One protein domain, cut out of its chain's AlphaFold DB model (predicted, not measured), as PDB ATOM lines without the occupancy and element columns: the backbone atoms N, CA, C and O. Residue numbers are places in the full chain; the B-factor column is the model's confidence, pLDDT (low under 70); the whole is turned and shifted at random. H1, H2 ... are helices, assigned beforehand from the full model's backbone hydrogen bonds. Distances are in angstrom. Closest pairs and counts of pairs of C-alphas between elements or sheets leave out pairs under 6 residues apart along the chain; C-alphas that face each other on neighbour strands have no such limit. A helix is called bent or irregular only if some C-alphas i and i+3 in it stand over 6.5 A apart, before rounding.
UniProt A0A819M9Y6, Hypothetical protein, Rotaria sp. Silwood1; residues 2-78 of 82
ATOM      1  N   LEU A   2     -23.581  31.038 -17.852       88.44
ATOM      2  CA  LEU A   2     -22.888  30.022 -17.031       88.44
ATOM      3  C   LEU A   2     -22.212  28.897 -17.840       88.44
ATOM      4  O   LEU A   2     -21.078  28.538 -17.547       88.44
ATOM      5  N   GLY A   3     -22.860  28.393 -18.895       88.75
ATOM      6  CA  GLY A   3     -22.286  27.335 -19.738       88.75
ATOM      7  C   GLY A   3     -21.025  27.744 -20.509       88.75
ATOM      8  O   GLY A   3     -20.182  26.902 -20.775       88.75
ATOM      9  N   LEU A   4     -20.863  29.031 -20.835       91.88
ATOM     10  CA  LEU A   4     -19.659  29.528 -21.514       91.88
ATOM     11  C   LEU A   4     -18.483  29.668 -20.536       91.88
ATOM     12  O   LEU A   4     -17.334  29.444 -20.899       91.88
ATOM     13  N   TYR A   5     -18.780  29.987 -19.275       92.69
ATOM     14  CA  TYR A   5     -17.782  30.027 -18.211       92.69
ATOM     15  C   TYR A   5     -17.250  28.624 -17.890       92.69
ATOM     16  O   TYR A   5     -16.040  28.416 -17.834       92.69
ATOM     17  N   THR A   6     -18.139  27.636 -17.741       94.12
ATOM     18  CA  THR A   6     -17.721  26.264 -17.423       94.12
ATOM     19  C   THR A   6     -16.925  25.620 -18.556       94.12
ATOM     20  O   THR A   6     -15.928  24.956 -18.282       94.12
ATOM     21  N   THR A   7     -17.289  25.845 -19.824       94.75
ATOM     22  CA  THR A   7     -16.518  25.315 -20.963       94.75
ATOM     23  C   THR A   7     -15.135  25.949 -21.069       94.75
ATOM     24  O   THR A   7     -14.164  25.214 -21.244       94.75
ATOM     25  N   LEU A   8     -15.008  27.268 -20.884       94.81
ATOM     26  CA  LEU A   8     -13.706  27.944 -20.857       94.81
ATOM     27  C   LEU A   8     -12.797  27.399 -19.753       94.81
ATOM     28  O   LEU A   8     -11.646  27.054 -20.019       94.81
ATOM     29  N   VAL A   9     -13.322  27.263 -18.533       95.44
ATOM     30  CA  VAL A   9     -12.556  26.735 -17.395       95.44
ATOM     31  C   VAL A   9     -12.095  25.297 -17.659       95.44
ATOM     32  O   VAL A   9     -10.940  24.968 -17.396       95.44
ATOM     33  N   ILE A  10     -12.949  24.448 -18.242       94.94
ATOM     34  CA  ILE A  10     -12.584  23.065 -18.594       94.94
ATOM     35  C   ILE A  10     -11.510  23.028 -19.689       94.94
ATOM     36  O   ILE A  10     -10.588  22.217 -19.604       94.94
ATOM     37  N   VAL A  11     -11.598  23.887 -20.709       95.50
ATOM     38  CA  VAL A  11     -10.593  23.957 -21.783       95.50
ATOM     39  C   VAL A  11      -9.239  24.394 -21.226       95.50
ATOM     40  O   VAL A  11      -8.239  23.731 -21.494       95.50
ATOM     41  N   ILE A  12      -9.207  25.433 -20.387       94.56
ATOM     42  CA  ILE A  12      -7.973  25.899 -19.736       94.56
ATOM     43  C   ILE A  12      -7.384  24.795 -18.848       94.56
ATOM     44  O   ILE A  12      -6.195  24.498 -18.943       94.56
ATOM     45  N   ALA A  13      -8.209  24.121 -18.042       92.19
ATOM     46  CA  ALA A  13      -7.759  23.012 -17.202       92.19
ATOM     47  C   ALA A  13      -7.201  21.833 -18.025       92.19
ATOM     48  O   ALA A  13      -6.205  21.221 -17.631       92.19
ATOM     49  N   ARG A  14      -7.803  21.519 -19.180       91.31
ATOM     50  CA  ARG A  14      -7.307  20.476 -20.096       91.31
ATOM     51  C   ARG A  14      -5.968  20.847 -20.722       91.31
ATOM     52  O   ARG A  14      -5.085  19.999 -20.761       91.31
ATOM     53  N   ILE A  15      -5.821  22.095 -21.160       91.31
ATOM     54  CA  ILE A  15      -4.570  22.612 -21.723       91.31
ATOM     55  C   ILE A  15      -3.455  22.551 -20.676       91.31
ATOM     56  O   ILE A  15      -2.377  22.035 -20.949       91.31
ATOM     57  N   LEU A  16      -3.716  23.009 -19.449       91.44
ATOM     58  CA  LEU A  16      -2.735  22.913 -18.367       91.44
ATOM     59  C   LEU A  16      -2.344  21.454 -18.097       91.44
ATOM     60  O   LEU A  16      -1.162  21.151 -17.976       91.44
ATOM     61  N   ARG A  17      -3.308  20.524 -18.087       88.50
ATOM     62  CA  ARG A  17      -3.040  19.095 -17.869       88.50
ATOM     63  C   ARG A  17      -2.138  18.474 -18.940       88.50
ATOM     64  O   ARG A  17      -1.279  17.674 -18.581       88.50
ATOM     65  N   THR A  18      -2.299  18.822 -20.217       85.06
ATOM     66  CA  THR A  18      -1.445  18.282 -21.291       85.06
ATOM     67  C   THR A  18      -0.011  18.799 -21.218       85.06
ATOM     68  O   THR A  18       0.905  18.080 -21.607       85.06
ATOM     69  N   PHE A  19       0.224  19.992 -20.664       83.19
ATOM     70  CA  PHE A  19       1.586  20.477 -20.416       83.19
ATOM     71  C   PHE A  19       2.319  19.692 -19.323       83.19
ATOM     72  O   PHE A  19       3.532  19.538 -19.410       83.19
ATOM     73  N   PHE A  20       1.602  19.172 -18.322       78.56
ATOM     74  CA  PHE A  20       2.202  18.369 -17.249       78.56
ATOM     75  C   PHE A  20       2.434  16.897 -17.632       78.56
ATOM     76  O   PHE A  20       3.188  16.201 -16.956       78.56
ATOM     77  N   GLN A  21       1.815  16.402 -18.708       77.00
ATOM     78  CA  GLN A  21       2.057  15.051 -19.228       77.00
ATOM     79  C   GLN A  21       3.331  15.020 -20.088       77.00
ATOM     80  O   GLN A  21       3.282  14.958 -21.314       77.00
ATOM     81  N   THR A  22       4.490  15.087 -19.432       75.12
ATOM     82  CA  THR A  22       5.809  15.149 -20.096       75.12
ATOM     83  C   THR A  22       6.452  13.774 -20.299       75.12
ATOM     84  O   THR A  22       7.447  13.662 -21.008       75.12
ATOM     85  N   SER A  23       5.884  12.705 -19.737       78.06
ATOM     86  CA  SER A  23       6.476  11.359 -19.747       78.06
ATOM     87  C   SER A  23       6.744  10.801 -21.150       78.06
ATOM     88  O   SER A  23       7.774  10.175 -21.365       78.06
ATOM     89  N   GLU A  24       5.881  11.085 -22.126       77.62
ATOM     90  CA  GLU A  24       6.082  10.661 -23.524       77.62
ATOM     91  C   GLU A  24       7.242  11.397 -24.213       77.62
ATOM     92  O   GLU A  24       7.822  10.905 -25.176       77.62
ATOM     93  N   LYS A  25       7.599  12.586 -23.720       82.38
ATOM     94  CA  LYS A  25       8.641  13.433 -24.308       82.38
ATOM     95  C   LYS A  25      10.032  13.121 -23.762       82.38
ATOM     96  O   LYS A  25      11.009  13.489 -24.406       82.38
ATOM     97  N   ILE A  26      10.135  12.424 -22.627       84.50
ATOM     98  CA  ILE A  26      11.404  12.112 -21.945       84.50
ATOM     99  C   ILE A  26      12.439  11.550 -22.929       84.50
ATOM    100  O   ILE A  26      13.554  12.056 -22.997       84.50
ATOM    101  N   MET A  27      12.032  10.607 -23.786       84.38
ATOM    102  CA  MET A  27      12.915   9.964 -24.768       84.38
ATOM    103  C   MET A  27      13.592  10.921 -25.765       84.38
ATOM    104  O   MET A  27      14.622  10.573 -26.336       84.38
ATOM    105  N   PHE A  28      13.010  12.098 -26.009       86.06
ATOM    106  CA  PHE A  28      13.527  13.084 -26.962       86.06
ATOM    107  C   PHE A  28      14.233  14.260 -26.284       86.06
ATOM    108  O   PHE A  28      15.063  14.905 -26.916       86.06
ATOM    109  N   TYR A  29      13.891  14.562 -25.030       85.12
ATOM    110  CA  TYR A  29      14.479  15.682 -24.287       85.12
ATOM    111  C   TYR A  29      15.713  15.262 -23.484       85.12
ATOM    112  O   TYR A  29      16.630  16.063 -23.319       85.12
ATOM    113  N   GLU A  30      15.769  14.017 -23.009       84.88
ATOM    114  CA  GLU A  30      16.875  13.509 -22.193       84.88
ATOM    115  C   GLU A  30      17.941  12.824 -23.060       84.88
ATOM    116  O   GLU A  30      18.127  11.608 -23.021       84.88
ATOM    117  N   LEU A  31      18.649  13.618 -23.869       88.12
ATOM    118  CA  LEU A  31      19.737  13.141 -24.730       88.12
ATOM    119  C   LEU A  31      21.102  13.632 -24.220       88.12
ATOM    120  O   LEU A  31      21.278  14.837 -24.054       88.12
ATOM    121  N   PRO A  32      22.089  12.738 -24.004       86.50
ATOM    122  CA  PRO A  32      23.362  13.122 -23.395       86.50
ATOM    123  C   PRO A  32      24.296  13.917 -24.324       86.50
ATOM    124  O   PRO A  32      24.981  14.817 -23.850       86.50
ATOM    125  N   ASN A  33      24.340  13.622 -25.631       89.19
ATOM    126  CA  ASN A  33      25.050  14.445 -26.620       89.19
ATOM    127  C   ASN A  33      24.277  14.506 -27.954       89.19
ATOM    128  O   ASN A  33      24.025  13.480 -28.588       89.19
ATOM    129  N   VAL A  34      23.937  15.721 -28.395       90.00
ATOM    130  CA  VAL A  34      23.134  15.998 -29.600       90.00
ATOM    131  C   VAL A  34      23.997  16.430 -30.802       90.00
ATOM    132  O   VAL A  34      23.494  16.517 -31.920       90.00
ATOM    133  N   GLU A  35      25.308  16.625 -30.644       91.19
ATOM    134  CA  GLU A  35      26.202  17.141 -31.700       91.19
ATOM    135  C   GLU A  35      26.172  16.313 -32.987       91.19
ATOM    136  O   GLU A  35      26.158  16.848 -34.090       91.19
ATOM    137  N   ARG A  36      26.116  14.983 -32.878       89.75
ATOM    138  CA  ARG A  36      26.050  14.119 -34.066       89.75
ATOM    139  C   ARG A  36      24.745  14.283 -34.832       89.75
ATOM    140  O   ARG A  36      24.743  14.158 -36.054       89.75
ATOM    141  N   LEU A  37      23.646  14.525 -34.117       92.81
ATOM    142  CA  LEU A  37      22.346  14.776 -34.728       92.81
ATOM    143  C   LEU A  37      22.353  16.149 -35.399       92.81
ATOM    144  O   LEU A  37      21.913  16.267 -36.538       92.81
ATOM    145  N   TRP A  38      22.929  17.146 -34.724       93.94
ATOM    146  CA  TRP A  38      23.134  18.481 -35.273       93.94
ATOM    147  C   TRP A  38      23.940  18.450 -36.577       93.94
ATOM    148  O   TRP A  38      23.494  18.981 -37.590       93.94
ATOM    149  N   ASN A  39      25.070  17.742 -36.595       94.44
ATOM    150  CA  ASN A  39      25.908  17.610 -37.789       94.44
ATOM    151  C   ASN A  39      25.177  16.909 -38.944       94.44
ATOM    152  O   ASN A  39      25.406  17.227 -40.107       94.44
ATOM    153  N   LEU A  40      24.295  15.951 -38.637       94.69
ATOM    154  CA  LEU A  40      23.483  15.269 -39.643       94.69
ATOM    155  C   LEU A  40      22.442  16.223 -40.244       94.69
ATOM    156  O   LEU A  40      22.307  16.270 -41.464       94.69
ATOM    157  N   LEU A  41      21.759  17.012 -39.412       95.12
ATOM    158  CA  LEU A  41      20.825  18.041 -39.879       95.12
ATOM    159  C   LEU A  41      21.535  19.067 -40.770       95.12
ATOM    160  O   LEU A  41      21.079  19.331 -41.878       95.12
ATOM    161  N   GLN A  42      22.708  19.542 -40.350       96.81
ATOM    162  CA  GLN A  42      23.507  20.467 -41.151       96.81
ATOM    163  C   GLN A  42      23.949  19.852 -42.488       96.81
ATOM    164  O   GLN A  42      23.968  20.538 -43.505       96.81
ATOM    165  N   ALA A  43      24.276  18.556 -42.520       95.44
ATOM    166  CA  ALA A  43      24.599  17.868 -43.768       95.44
ATOM    167  C   ALA A  43      23.408  17.835 -44.743       95.44
ATOM    168  O   ALA A  43      23.616  17.979 -45.945       95.44
ATOM    169  N   ILE A  44      22.174  17.679 -44.249       95.94
ATOM    170  CA  ILE A  44      20.965  17.743 -45.087       95.94
ATOM    171  C   ILE A  44      20.780  19.147 -45.658       95.94
ATOM    172  O   ILE A  44      20.539  19.280 -46.857       95.94
ATOM    173  N   ASP A  45      20.937  20.180 -44.829       95.69
ATOM    174  CA  ASP A  45      20.818  21.570 -45.279       95.69
ATOM    175  C   ASP A  45      21.850  21.890 -46.371       95.69
ATOM    176  O   ASP A  45      21.497  22.431 -47.418       95.69
ATOM    177  N   LEU A  46      23.100  21.448 -46.195       96.62
ATOM    178  CA  LEU A  46      24.146  21.584 -47.212       96.62
ATOM    179  C   LEU A  46      23.774  20.861 -48.515       96.62
ATOM    180  O   LEU A  46      23.858  21.439 -49.595       96.62
ATOM    181  N   VAL A  47      23.346  19.600 -48.446       96.81
ATOM    182  CA  VAL A  47      22.971  18.811 -49.635       96.81
ATOM    183  C   VAL A  47      21.807  19.454 -50.395       96.81
ATOM    184  O   VAL A  47      21.801  19.441 -51.631       96.81
ATOM    185  N   ARG A  48      20.872  20.075 -49.669       95.56
ATOM    186  CA  ARG A  48      19.773  20.848 -50.249       95.56
ATOM    187  C   ARG A  48      20.268  22.096 -50.981       95.56
ATOM    188  O   ARG A  48      19.784  22.368 -52.076       95.56
ATOM    189  N   GLU A  49      21.255  22.818 -50.447       95.94
ATOM    190  CA  GLU A  49      21.868  23.968 -51.137       95.94
ATOM    191  C   GLU A  49      22.528  23.566 -52.466       95.94
ATOM    192  O   GLU A  49      22.429  24.289 -53.460       95.94
ATOM    193  N   TYR A  50      23.145  22.383 -52.520       95.75
ATOM    194  CA  TYR A  50      23.740  21.842 -53.746       95.75
ATOM    195  C   TYR A  50      22.732  21.149 -54.687       95.75
ATOM    196  O   TYR A  50      23.117  20.723 -55.775       95.75
ATOM    197  N   ASN A  51      21.448  21.058 -54.313       93.44
ATOM    198  CA  ASN A  51      20.374  20.384 -55.062       93.44
ATOM    199  C   ASN A  51      20.649  18.898 -55.389       93.44
ATOM    200  O   ASN A  51      20.174  18.373 -56.402       93.44
ATOM    201  N   PHE A  52      21.393  18.186 -54.535       94.38
ATOM    202  CA  PHE A  52      21.647  16.750 -54.706       94.38
ATOM    203  C   PHE A  52      20.541  15.895 -54.063       94.38
ATOM    204  O   PHE A  52      20.718  15.312 -52.994       94.38
ATOM    205  N   LEU A  53      19.407  15.778 -54.758       91.81
ATOM    206  CA  LEU A  53      18.181  15.139 -54.251       91.81
ATOM    207  C   LEU A  53      18.347  13.666 -53.831       91.81
ATOM    208  O   LEU A  53      17.809  13.260 -52.809       91.81
ATOM    209  N   LEU A  54      19.126  12.867 -54.572       94.44
ATOM    210  CA  LEU A  54      19.338  11.450 -54.231       94.44
ATOM    211  C   LEU A  54      20.002  11.279 -52.856       94.44
ATOM    212  O   LEU A  54      19.624  10.413 -52.076       94.44
ATOM    213  N   ILE A  55      20.984  12.131 -52.547       94.00
ATOM    214  CA  ILE A  55      21.713  12.086 -51.273       94.00
ATOM    215  C   ILE A  55      20.833  12.641 -50.148       94.00
ATOM    216  O   ILE A  55      20.874  12.142 -49.022       94.00
ATOM    217  N   GLU A  56      20.017  13.655 -50.448       95.50
ATOM    218  CA  GLU A  56      19.050  14.210 -49.497       95.50
ATOM    219  C   GLU A  56      18.079  13.127 -49.017       95.50
ATOM    220  O   GLU A  56      17.881  12.976 -47.811       95.50
ATOM    221  N   GLU A  57      17.534  12.326 -49.938       95.81
ATOM    222  CA  GLU A  57      16.617  11.228 -49.620       95.81
ATOM    223  C   GLU A  57      17.259  10.178 -48.699       95.81
ATOM    224  O   GLU A  57      16.642   9.759 -47.714       95.81
ATOM    225  N   GLU A  58      18.510   9.790 -48.958       96.50
ATOM    226  CA  GLU A  58      19.237   8.828 -48.121       96.50
ATOM    227  C   GLU A  58      19.512   9.370 -46.707       96.50
ATOM    228  O   GLU A  58      19.300   8.673 -45.705       96.50
ATOM    229  N   LEU A  59      19.950  10.628 -46.600       95.94
ATOM    230  CA  LEU A  59      20.182  11.281 -45.308       95.94
ATOM    231  C   LEU A  59      18.874  11.472 -44.530       95.94
ATOM    232  O   LEU A  59      18.839  11.273 -43.310       95.94
ATOM    233  N   PHE A  60      17.786  11.793 -45.224       94.88
ATOM    234  CA  PHE A  60      16.469  11.938 -44.618       94.88
ATOM    235  C   PHE A  60      15.921  10.594 -44.117       94.88
ATOM    236  O   PHE A  60      15.435  10.501 -42.985       94.88
ATOM    237  N   ALA A  61      16.083   9.519 -44.895       96.38
ATOM    238  CA  ALA A  61      15.731   8.164 -44.471       96.38
ATOM    239  C   ALA A  61      16.474   7.755 -43.187       96.38
ATOM    240  O   ALA A  61      15.891   7.125 -42.298       96.38
ATOM    241  N   LYS A  62      17.736   8.177 -43.044       94.81
ATOM    242  CA  LYS A  62      18.532   7.946 -41.833       94.81
ATOM    243  C   LYS A  62      17.950   8.645 -40.598       94.81
ATOM    244  O   LYS A  62      17.918   8.025 -39.536       94.81
ATOM    245  N   ILE A  63      17.445   9.879 -40.720       94.81
ATOM    246  CA  ILE A  63      16.741  10.564 -39.615       94.81
ATOM    247  C   ILE A  63      15.476   9.808 -39.231       94.81
ATOM    248  O   ILE A  63      15.260   9.537 -38.049       94.81
ATOM    249  N   ILE A  64      14.652   9.442 -40.215       95.25
ATOM    250  CA  ILE A  64      13.401   8.717 -39.959       95.25
ATOM    251  C   ILE A  64      13.688   7.421 -39.202       95.25
ATOM    252  O   ILE A  64      13.012   7.110 -38.221       95.25
ATOM    253  N   PHE A  65      14.696   6.667 -39.641       95.44
ATOM    254  CA  PHE A  65      15.085   5.425 -38.984       95.44
ATOM    255  C   PHE A  65      15.545   5.657 -37.539       95.44
ATOM    256  O   PHE A  65      15.157   4.910 -36.640       95.44
ATOM    257  N   LEU A  66      16.329   6.710 -37.309       94.06
ATOM    258  CA  LEU A  66      16.841   7.063 -35.990       94.06
ATOM    259  C   LEU A  66      15.713   7.438 -35.018       94.06
ATOM    260  O   LEU A  66      15.715   6.971 -33.886       94.06
ATOM    261  N   TYR A  67      14.711   8.200 -35.456       92.94
ATOM    262  CA  TYR A  67      13.560   8.553 -34.612       92.94
ATOM    263  C   TYR A  67      12.531   7.425 -34.452       92.94
ATOM    264  O   TYR A  67      11.698   7.484 -33.548       92.94
ATOM    265  N   ARG A  68      12.577   6.388 -35.300       93.06
ATOM    266  CA  ARG A  68      11.672   5.232 -35.204       93.06
ATOM    267  C   ARG A  68      12.069   4.258 -34.090       93.06
ATOM    268  O   ARG A  68      11.192   3.568 -33.577       93.06
ATOM    269  N   SER A  69      13.351   4.179 -33.723       92.12
ATOM    270  CA  SER A  69      13.829   3.282 -32.663       92.12
ATOM    271  C   SER A  69      14.539   4.054 -31.541       92.12
ATOM    272  O   SER A  69      15.579   4.666 -31.784       92.12
ATOM    273  N   PRO A  70      14.041   4.004 -30.289       88.38
ATOM    274  CA  PRO A  70      14.706   4.666 -29.165       88.38
ATOM    275  C   PRO A  70      16.103   4.103 -28.889       88.38
ATOM    276  O   PRO A  70      16.993   4.826 -28.451       88.38
ATOM    277  N   GLU A  71      16.323   2.819 -29.168       89.56
ATOM    278  CA  GLU A  71      17.601   2.149 -28.923       89.56
ATOM    279  C   GLU A  71      18.710   2.703 -29.822       89.56
ATOM    280  O   GLU A  71      19.834   2.941 -29.365       89.56
ATOM    281  N   THR A  72      18.393   2.955 -31.097       90.88
ATOM    282  CA  THR A  72      19.348   3.526 -32.055       90.88
ATOM    283  C   THR A  72      19.600   5.000 -31.758       90.88
ATOM    284  O   THR A  72      20.747   5.439 -31.844       90.88
ATOM    285  N   LEU A  73      18.575   5.739 -31.329       90.38
ATOM    286  CA  LEU A  73      18.674   7.133 -30.895       90.38
ATOM    287  C   LEU A  73      19.583   7.291 -29.663       90.38
ATOM    288  O   LEU A  73      20.486   8.133 -29.665       90.38
ATOM    289  N   ILE A  74      19.438   6.425 -28.655       88.81
ATOM    290  CA  ILE A  74      20.339   6.390 -27.492       88.81
ATOM    291  C   ILE A  74      21.751   5.994 -27.929       88.81
ATOM    292  O   ILE A  74      22.713   6.663 -27.568       88.81
ATOM    293  N   GLY A  75      21.896   4.940 -28.739       87.88
ATOM    294  CA  GLY A  75      23.188   4.499 -29.271       87.88
ATOM    295  C   GLY A  75      23.940   5.597 -30.027       87.88
ATOM    296  O   GLY A  75      25.158   5.730 -29.887       87.88
ATOM    297  N   PHE A  76      23.210   6.407 -30.789       87.50
ATOM    298  CA  PHE A  76      23.758   7.499 -31.580       87.50
ATOM    299  C   PHE A  76      24.213   8.686 -30.722       87.50
ATOM    300  O   PHE A  76      25.249   9.278 -31.029       87.50
ATOM    301  N   THR A  77      23.488   8.982 -29.639       88.38
ATOM    302  CA  THR A  77      23.742  10.111 -28.724       88.38
ATOM    303  C   THR A  77      24.681   9.783 -27.559       88.38
ATOM    304  O   THR A  77      24.983  10.665 -26.757       88.38
ATOM    305  N   LYS A  78      25.198   8.546 -27.465       86.88
ATOM    306  CA  LYS A  78      26.185   8.156 -26.443       86.88
ATOM    307  C   LYS A  78      27.385   9.109 -26.427       86.88
ATOM    308  O   LYS A  78      28.005   9.361 -27.463       86.88
TER     309      LYS A  78
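This is residues 2 to 78 of the 82 residues of the protein "Hypothetical protein" of Rotaria sp. Silwood1 (UniProt A0A819M9Y6). A long helical arm sticks out from a small head: residues 2 to 26, with H1 and the first part of H2, reach away from a helical hairpin of H3 and H4, and the short helix H5 crosses the open end of that hairpin. Arm and hairpin stand like the two limbs of a wide V, with H2 and H5 near its bend, and the arm makes much of the length. The printed part has 77 residues with five named helices, in the order H1, H2, H3, H4, H5, and no named strand; the class is all helix. The whole is extended, with a radius of gyration of the C-alphas of 19.6 A, and its C-alphas span 60 by 30 by 18 A, only just elongated.

Start at the first printed residue, where H1, residues 2 to 20, touches no helix and is apart from H3, residues 35 to 49, from H4, residues 53 to 68, and from H5, residues 70 to 77. Next comes H2, residues 23 to 29, which touches no helix either and is apart from H1, H3 and H4. Look from Met 27 to Pro 70: their C-alphas, 7.1 A apart, are the closest of H2 and H5, which are close but not clearly touching and run the same way at a shallow tilt of 29 degrees. Further along, H3 and H4 form a helical hairpin, two helices that follow each other and touch, running opposite ways at a shallow tilt of 28 degrees. Their closest C-alphas are those of Ile 44 and Glu 56, 6.0 A apart, and H4 touches H3 with residues 53 to 60 alone. H5 and H3 only just touch, with 3 pairs of C-alphas within 8 A, and stand about perpendicular at 88 degrees; H3 uses residues 36 to 37 alone, and the closest C-alphas are those of Arg 36 and Thr 77, 7.1 A apart. H4 and H5 touch only at the corner by their link, and only just, with 3 pairs of C-alphas within 8 A; H4 uses residues 66 to 67 alone. The closest C-alphas there are those of Leu 66 and Leu 73, 5.4 A apart, and the two helices run opposite ways at a steep tilt of 64 degrees. In the backbones of H1, H3, H4 and H5 you will find every O i to N i+4 pair within hydrogen-bond range; in H2 it is 1 of 3, beside 3 of 4 O i to N i+3 pairs.

Find C-alpha 2 at (-22.888, 30.022, -17.031); from there H1, the longest helix, runs 27.7 A to C-alpha 20 at (2.202, 18.369, -17.249). H2, from Ser 23 to Tyr 29, is only just irregular: C-alphas 24 and 27 are 7.0 A apart. H3 runs 21.1 A from Glu 35 to Glu 49, and H4 runs 22.4 A from Leu 53 to Arg 68. H5 begins at Pro 70 and ends 10.6 A away at C-alpha 77, at (23.742, 10.111, -28.724).

The two C-alphas farthest apart are those of Leu 2 and Tyr 50, 59.9 A. Without residues 2 to 26, which stand free, the body of 52 residues spans 33 by 18 by 14 A. The printed part has no cut, and the four links between the helices are tight. The mean pLDDT of the printed part is 91.0, that of H2 is 83, and no printed residue is under 70.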